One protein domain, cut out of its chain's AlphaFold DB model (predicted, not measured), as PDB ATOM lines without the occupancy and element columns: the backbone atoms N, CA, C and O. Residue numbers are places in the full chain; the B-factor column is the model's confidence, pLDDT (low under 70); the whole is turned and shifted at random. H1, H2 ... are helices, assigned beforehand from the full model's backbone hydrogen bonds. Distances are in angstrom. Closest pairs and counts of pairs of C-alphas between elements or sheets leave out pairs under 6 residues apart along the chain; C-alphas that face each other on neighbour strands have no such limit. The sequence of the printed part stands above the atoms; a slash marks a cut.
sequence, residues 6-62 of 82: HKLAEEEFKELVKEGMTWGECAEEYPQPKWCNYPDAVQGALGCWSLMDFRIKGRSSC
ATOM      1  N   HIS A   6      23.128  32.187  40.577       96.06
ATOM      2  CA  HIS A   6      22.893  31.758  41.970       96.06
ATOM      3  C   HIS A   6      21.632  30.894  42.182       96.06
ATOM      4  O   HIS A   6      21.426  30.375  43.278       96.06
ATOM      5  N   LYS A   7      20.753  30.794  41.175       96.88
ATOM      6  CA  LYS A   7      19.552  29.942  41.184       96.88
ATOM      7  C   LYS A   7      19.760  28.607  40.470       96.88
ATOM      8  O   LYS A   7      18.809  27.839  40.336       96.88
ATOM      9  N   LEU A   8      20.947  28.379  39.927       95.75
ATOM     10  CA  LEU A   8      21.298  27.145  39.258       95.75
ATOM     11  C   LEU A   8      21.643  26.089  40.321       95.75
ATOM     12  O   LEU A   8      22.342  26.384  41.297       95.75
ATOM     13  N   ALA A   9      21.094  24.887  40.176       94.31
ATOM     14  CA  ALA A   9      21.502  23.732  40.962       94.31
ATOM     15  C   ALA A   9      22.862  23.229  40.466       94.31
ATOM     16  O   ALA A   9      23.233  23.439  39.311       94.31
ATOM     17  N   GLU A  10      23.610  22.556  41.330       93.94
ATOM     18  CA  GLU A  10      24.940  22.062  40.965       93.94
ATOM     19  C   GLU A  10      24.858  20.987  39.868       93.94
ATOM     20  O   GLU A  10      25.702  20.922  38.979       93.94
ATOM     21  N   GLU A  11      23.803  20.174  39.884       96.19
ATOM     22  CA  GLU A  11      23.517  19.148  38.882       96.19
ATOM     23  C   GLU A  11      23.198  19.766  37.518       96.19
ATOM     24  O   GLU A  11      23.715  19.310  36.502       96.19
ATOM     25  N   GLU A  12      22.412  20.847  37.493       96.06
ATOM     26  CA  GLU A  12      22.156  21.601  36.260       96.06
ATOM     27  C   GLU A  12      23.467  22.159  35.693       96.06
ATOM     28  O   GLU A  12      23.683  22.103  34.489       96.06
ATOM     29  N   PHE A  13      24.370  22.648  36.551       95.56
ATOM     30  CA  PHE A  13      25.670  23.158  36.111       95.56
ATOM     31  C   PHE A  13      26.536  22.077  35.471       95.56
ATOM     32  O   PHE A  13      27.160  22.311  34.438       95.56
ATOM     33  N   LYS A  14      26.561  20.887  36.078       96.25
ATOM     34  CA  LYS A  14      27.325  19.743  35.574       96.25
ATOM     35  C   LYS A  14      26.872  19.337  34.175       96.25
ATOM     36  O   LYS A  14      27.727  19.059  33.336       96.25
ATOM     37  N   GLU A  15      25.569  19.359  33.897       97.94
ATOM     38  CA  GLU A  15      25.075  19.085  32.543       97.94
ATOM     39  C   GLU A  15      25.471  20.192  31.553       97.94
ATOM     40  O   GLU A  15      25.934  19.864  30.466       97.94
ATOM     41  N   LEU A  16      25.431  21.476  31.932       96.06
ATOM     42  CA  LEU A  16      25.915  22.563  31.058       96.06
ATOM     43  C   LEU A  16      27.403  22.406  30.700       96.06
ATOM     44  O   LEU A  16      27.795  22.602  29.551       96.06
ATOM     45  N   VAL A  17      28.237  22.019  31.672       95.06
ATOM     46  CA  VAL A  17      29.666  21.744  31.440       95.06
ATOM     47  C   VAL A  17      29.846  20.563  30.485       95.06
ATOM     48  O   VAL A  17      30.678  20.618  29.583       95.06
ATOM     49  N   LYS A  18      29.055  19.500  30.655       97.69
ATOM     50  CA  LYS A  18      29.074  18.312  29.790       97.69
ATOM     51  C   LYS A  18      28.594  18.609  28.367       97.69
ATOM     52  O   LYS A  18      29.111  18.014  27.426       97.69
ATOM     53  N   GLU A  19      27.653  19.536  28.207       97.25
ATOM     54  CA  GLU A  19      27.210  20.071  26.911       97.25
ATOM     55  C   GLU A  19      28.262  20.979  26.249       97.25
ATOM     56  O   GLU A  19      28.108  21.352  25.088       97.25
ATOM     57  N   GLY A  20      29.350  21.308  26.954       97.25
ATOM     58  CA  GLY A  20      30.427  22.148  26.437       97.25
ATOM     59  C   GLY A  20      30.113  23.642  26.465       97.25
ATOM     60  O   GLY A  20      30.766  24.398  25.747       97.25
ATOM     61  N   MET A  21      29.145  24.079  27.281       96.81
ATOM     62  CA  MET A  21      28.807  25.495  27.424       96.81
ATOM     63  C   MET A  21      30.021  26.297  27.905       96.81
ATOM     64  O   MET A  21      30.632  25.992  28.933       96.81
ATOM     65  N   THR A  22      30.356  27.357  27.176       96.94
ATOM     66  CA  THR A  22      31.448  28.265  27.532       96.94
ATOM     67  C   THR A  22      31.037  29.225  28.648       96.94
ATOM     68  O   THR A  22      29.857  29.485  28.883       96.94
ATOM     69  N   TRP A  23      32.015  29.829  29.325       96.12
ATOM     70  CA  TRP A  23      31.730  30.849  30.340       96.12
ATOM     71  C   TRP A  23      31.068  32.109  29.774       96.12
ATOM     72  O   TRP A  23      30.271  32.726  30.472       96.12
ATOM     73  N   GLY A  24      31.367  32.477  28.523       96.38
ATOM     74  CA  GLY A  24      30.710  33.599  27.848       96.38
ATOM     75  C   GLY A  24      29.217  33.337  27.665       96.38
ATOM     76  O   GLY A  24      28.390  34.104  28.152       96.38
ATOM     77  N   GLU A  25      28.873  32.189  27.079       96.88
ATOM     78  CA  GLU A  25      27.478  31.753  26.932       96.88
ATOM     79  C   GLU A  25      26.791  31.605  28.295       96.88
ATOM     80  O   GLU A  25      25.642  32.012  28.475       96.88
ATOM     81  N   CYS A  26      27.505  31.074  29.292       96.38
ATOM     82  CA  CYS A  26      26.992  30.942  30.650       96.38
ATOM     83  C   CYS A  26      26.685  32.309  31.278       96.38
ATOM     84  O   CYS A  26      25.649  32.454  31.920       96.38
ATOM     85  N   ALA A  27      27.521  33.328  31.075       96.50
ATOM     86  CA  ALA A  27      27.270  34.677  31.580       96.50
ATOM     87  C   ALA A  27      26.073  35.356  30.888       96.50
ATOM     88  O   ALA A  27      25.342  36.107  31.537       96.50
ATOM     89  N   GLU A  28      25.828  35.075  29.607       96.81
ATOM     90  CA  GLU A  28      24.677  35.602  28.856       96.81
ATOM     91  C   GLU A  28      23.353  34.912  29.237       96.81
ATOM     92  O   GLU A  28      22.307  35.552  29.449       96.81
ATOM     93  N   GLU A  29      23.381  33.586  29.355       97.31
ATOM     94  CA  GLU A  29      22.201  32.775  29.654       97.31
ATOM     95  C   GLU A  29      21.900  32.714  31.151       97.31
ATOM     96  O   GLU A  29      20.725  32.736  31.544       97.31
ATOM     97  N   TYR A  30      22.940  32.728  31.984       97.38
ATOM     98  CA  TYR A  30      22.883  32.645  33.439       97.38
ATOM     99  C   TYR A  30      23.668  33.771  34.134       97.38
ATOM    100  O   TYR A  30      24.610  33.511  34.879       97.38
ATOM    101  N   PRO A  31      23.272  35.044  33.963       97.06
ATOM    102  CA  PRO A  31      24.039  36.181  34.449       97.06
ATOM    103  C   PRO A  31      24.073  36.278  35.976       97.06
ATOM    104  O   PRO A  31      23.290  35.663  36.716       97.06
ATOM    105  N   GLN A  32      24.959  37.144  36.461       95.44
ATOM    106  CA  GLN A  32      25.007  37.519  37.867       95.44
ATOM    107  C   GLN A  32      23.709  38.216  38.319       95.44
ATOM    108  O   GLN A  32      23.020  38.864  37.528       95.44
ATOM    109  N   PRO A  33      23.343  38.112  39.605       94.38
ATOM    110  CA  PRO A  33      22.153  38.776  40.123       94.38
ATOM    111  C   PRO A  33      22.276  40.305  40.135       94.38
ATOM    112  O   PRO A  33      23.338  40.845  40.416       94.38
ATOM    113  N   LYS A  34      21.140  41.005  39.987       93.88
ATOM    114  CA  LYS A  34      21.039  42.485  40.013       93.88
ATOM    115  C   LYS A  34      21.576  43.171  41.276       93.88
ATOM    116  O   LYS A  34      21.756  44.378  41.276       93.88
ATOM    117  N   TRP A  35      21.760  42.430  42.366       93.44
ATOM    118  CA  TRP A  35      22.323  42.945  43.618       93.44
ATOM    119  C   TRP A  35      23.849  42.755  43.707       93.44
ATOM    120  O   TRP A  35      24.434  42.995  44.761       93.44
ATOM    121  N   CYS A  36      24.487  42.308  42.624       95.06
ATOM    122  CA  CYS A  36      25.926  42.129  42.499       95.06
ATOM    123  C   CYS A  36      26.475  43.078  41.425       95.06
ATOM    124  O   CYS A  36      26.037  43.021  40.277       95.06
ATOM    125  N   ASN A  37      27.454  43.902  41.794       95.25
ATOM    126  CA  ASN A  37      28.219  44.781  40.905       95.25
ATOM    127  C   ASN A  37      29.623  44.233  40.595       95.25
ATOM    128  O   ASN A  37      30.468  44.952  40.075       95.25
ATOM    129  N   TYR A  38      29.910  42.981  40.967       95.25
ATOM    130  CA  TYR A  38      31.218  42.390  40.707       95.25
ATOM    131  C   TYR A  38      31.385  42.272  39.185       95.25
ATOM    132  O   TYR A  38      30.499  41.695  38.553       95.25
ATOM    133  N   PRO A  39      32.446  42.832  38.586       94.19
ATOM    134  CA  PRO A  39      32.624  42.799  37.139       94.19
ATOM    135  C   PRO A  39      32.812  41.355  36.666       94.19
ATOM    136  O   PRO A  39      33.598  40.616  37.253       94.19
ATOM    137  N   ASP A  40      32.063  40.953  35.640       94.75
ATOM    138  CA  ASP A  40      32.165  39.628  35.021       94.75
ATOM    139  C   ASP A  40      32.073  38.467  36.029       94.75
ATOM    140  O   ASP A  40      32.807  37.481  35.969       94.75
ATOM    141  N   ALA A  41      31.142  38.548  36.989       96.81
ATOM    142  CA  ALA A  41      31.094  37.602  38.106       96.81
ATOM    143  C   ALA A  41      30.903  36.132  37.683       96.81
ATOM    144  O   ALA A  41      31.193  35.248  38.488       96.81
ATOM    145  N   VAL A  42      30.429  35.884  36.452       96.94
ATOM    146  CA  VAL A  42      30.161  34.558  35.858       96.94
ATOM    147  C   VAL A  42      31.230  34.158  34.816       96.94
ATOM    148  O   VAL A  42      30.990  33.317  33.961       96.94
ATOM    149  N   GLN A  43      32.446  34.713  34.874       95.88
ATOM    150  CA  GLN A  43      33.555  34.350  33.971       95.88
ATOM    151  C   GLN A  43      34.460  33.205  34.485       95.88
ATOM    152  O   GLN A  43      35.674  33.181  34.269       95.88
ATOM    153  N   GLY A  44      33.887  32.224  35.186       92.56
ATOM    154  CA  GLY A  44      34.651  31.079  35.690       92.56
ATOM    155  C   GLY A  44      35.749  31.497  36.673       92.56
ATOM    156  O   GLY A  44      35.484  32.198  37.648       92.56
ATOM    157  N   ALA A  45      36.994  31.084  36.412       91.44
ATOM    158  CA  ALA A  45      38.142  31.367  37.282       91.44
ATOM    159  C   ALA A  45      38.477  32.867  37.409       91.44
ATOM    160  O   ALA A  45      39.071  33.272  38.410       91.44
ATOM    161  N   LEU A  46      38.088  33.678  36.418       92.12
ATOM    162  CA  LEU A  46      38.287  35.132  36.415       92.12
ATOM    163  C   LEU A  46      37.138  35.893  37.097       92.12
ATOM    164  O   LEU A  46      37.258  37.091  37.337       92.12
ATOM    165  N   GLY A  47      36.034  35.206  37.408       94.75
ATOM    166  CA  GLY A  47      34.852  35.791  38.029       94.75
ATOM    167  C   GLY A  47      34.850  35.710  39.558       94.75
ATOM    168  O   GLY A  47      35.868  35.554  40.232       94.75
ATOM    169  N   CYS A  48      33.651  35.783  40.138       96.31
ATOM    170  CA  CYS A  48      33.466  35.730  41.584       96.31
ATOM    171  C   CYS A  48      33.512  34.279  42.086       96.31
ATOM    172  O   CYS A  48      32.520  33.556  41.991       96.31
ATOM    173  N   TRP A  49      34.608  33.875  42.733       94.81
ATOM    174  CA  TRP A  49      34.796  32.497  43.218       94.81
ATOM    175  C   TRP A  49      33.660  31.997  44.116       94.81
ATOM    176  O   TRP A  49      33.172  30.893  43.943       94.81
ATOM    177  N   SER A  50      33.137  32.833  45.019       95.00
ATOM    178  CA  SER A  50      32.014  32.425  45.883       95.00
ATOM    179  C   SER A  50      30.708  32.164  45.115       95.00
ATOM    180  O   SER A  50      29.848  31.428  45.602       95.00
ATOM    181  N   LEU A  51      30.539  32.781  43.942       95.25
ATOM    182  CA  LEU A  51      29.377  32.565  43.078       95.25
ATOM    183  C   LEU A  51      29.580  31.292  42.259       95.25
ATOM    184  O   LEU A  51      28.690  30.445  42.247       95.25
ATOM    185  N   MET A  52      30.761  31.149  41.653       94.75
ATOM    186  CA  MET A  52      31.120  30.005  40.812       94.75
ATOM    187  C   MET A  52      31.231  28.696  41.603       94.75
ATOM    188  O   MET A  52      30.854  27.649  41.091       94.75
ATOM    189  N   ASP A  53      31.619  28.762  42.878       93.94
ATOM    190  CA  ASP A  53      31.639  27.628  43.815       93.94
ATOM    191  C   ASP A  53      30.263  27.346  44.450       93.94
ATOM    192  O   ASP A  53      30.166  26.639  45.454       93.94
ATOM    193  N   PHE A  54      29.181  27.955  43.952       93.50
ATOM    194  CA  PHE A  54      27.813  27.744  44.442       93.50
ATOM    195  C   PHE A  54      27.578  28.084  45.930       93.50
ATOM    196  O   PHE A  54      26.537  27.713  46.485       93.50
ATOM    197  N   ARG A  55      28.477  28.838  46.583       93.62
ATOM    198  CA  ARG A  55      28.350  29.260  47.999       93.62
ATOM    199  C   ARG A  55      27.342  30.390  48.192       93.62
ATOM    200  O   ARG A  55      26.785  30.574  49.274       93.62
ATOM    201  N   ILE A  56      27.091  31.158  47.137       93.75
ATOM    202  CA  ILE A  56      26.109  32.237  47.122       93.75
ATOM    203  C   ILE A  56      24.755  31.676  46.683       93.75
ATOM    204  O   ILE A  56      24.557  31.359  45.514       93.75
ATOM    205  N   LYS A  57      23.799  31.592  47.619       90.50
ATOM    206  CA  LYS A  57      22.415  31.144  47.348       90.50
ATOM    207  C   LYS A  57      21.401  32.287  47.308       90.50
ATOM    208  O   LYS A  57      20.243  32.095  46.951       90.50
ATOM    209  N   GLY A  58      21.819  33.498  47.668       92.00
ATOM    210  CA  GLY A  58      20.947  34.660  47.650       92.00
ATOM    211  C   GLY A  58      21.625  35.918  48.165       92.00
ATOM    212  O   GLY A  58      22.793  35.924  48.549       92.00
ATOM    213  N   ARG A  59      20.850  37.002  48.207       91.62
ATOM    214  CA  ARG A  59      21.329  38.345  48.556       91.62
ATOM    215  C   ARG A  59      21.967  38.421  49.951       91.62
ATOM    216  O   ARG A  59      22.834  39.257  50.184       91.62
ATOM    217  N   SER A  60      21.536  37.577  50.889       90.62
ATOM    218  CA  SER A  60      22.094  37.505  52.246       90.62
ATOM    219  C   SER A  60      23.544  37.024  52.274       90.62
ATOM    220  O   SER A  60      24.295  37.504  53.117       90.62
ATOM    221  N   SER A  61      23.951  36.164  51.334       91.31
ATOM    222  CA  SER A  61      25.319  35.641  51.231       91.31
ATOM    223  C   SER A  61      26.357  36.724  50.912       91.31
ATOM    224  O   SER A  61      27.543  36.502  51.118       91.31
ATOM    225  N   CYS A  62      25.930  37.894  50.421       91.94
ATOM    226  CA  CYS A  62      26.828  38.946  49.937       91.94
ATOM    227  C   CYS A  62      26.716  40.268  50.701       91.94
ATOM    228  O   CYS A  62      27.318  41.245  50.277       91.94
TER     229      CYS A  62
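AT A GLANCE: This is residues 6 to 62 of the 82 residues of an uncharacterized protein of viral metagenome (UniProt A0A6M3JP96). Four short helices are set apart from one another in a body made largely of loops, with H1 toward one end of the longest axis, H4 at the other end, and H2 and H3 between them along it. A long winding stretch with no named element, residues 30 to 48, leads from H2 to H3, partly near the middle and partly looping outward. The printed part has 57 residues, with four named helices in the order H1, H2, H3, H4 and no named strand; the class is all helix, though under half of the residues, 24 of 57, are in named elements. The whole is compact, with a radius of gyration of the C-alphas of 10.7 A and spans of 31 by 21 by 17 A.

IN THESE COORDINATES: H1 holds residues 10 to 18 and is 12.5 A long from first to last C-alpha; C-alpha 10 is at (24.940, 22.062, 40.965). H2 holds residues 23 to 29 and is 9.7 A long, beginning at C-alpha 23 at (31.730, 30.849, 30.340). H3 holds residues 49 to 52, with a length of 5.1 A. H4 holds residues 59 to 62, is 5.7 A long and ends at C-alpha 62 at (26.828, 38.946, 49.937).

HOW THE PARTS SIT: No helix touches another. H1 and H2 are only just apart, with their closest C-alphas 8.5 A from each other. H3 is apart from H1, H2 and H4, and H4 is apart from H1 and H2. In H1 and H2 every O i to N i+4 pair is within hydrogen-bond range; H3 and H4, of four residues each, are too short for such a pair, and in each the one O i to N i+3 pair is within range.

THE WHOLE: The two C-alphas farthest apart are those of Glu 19 and Ser 60, at 31.2 A. The printed part has no cut. The link from H1 to H2 is tight, that from H2 to H3 is long with 19 residues, and that from H3 to H4 is short. The mean pLDDT of the printed part is 95.1, and no printed residue is under 70.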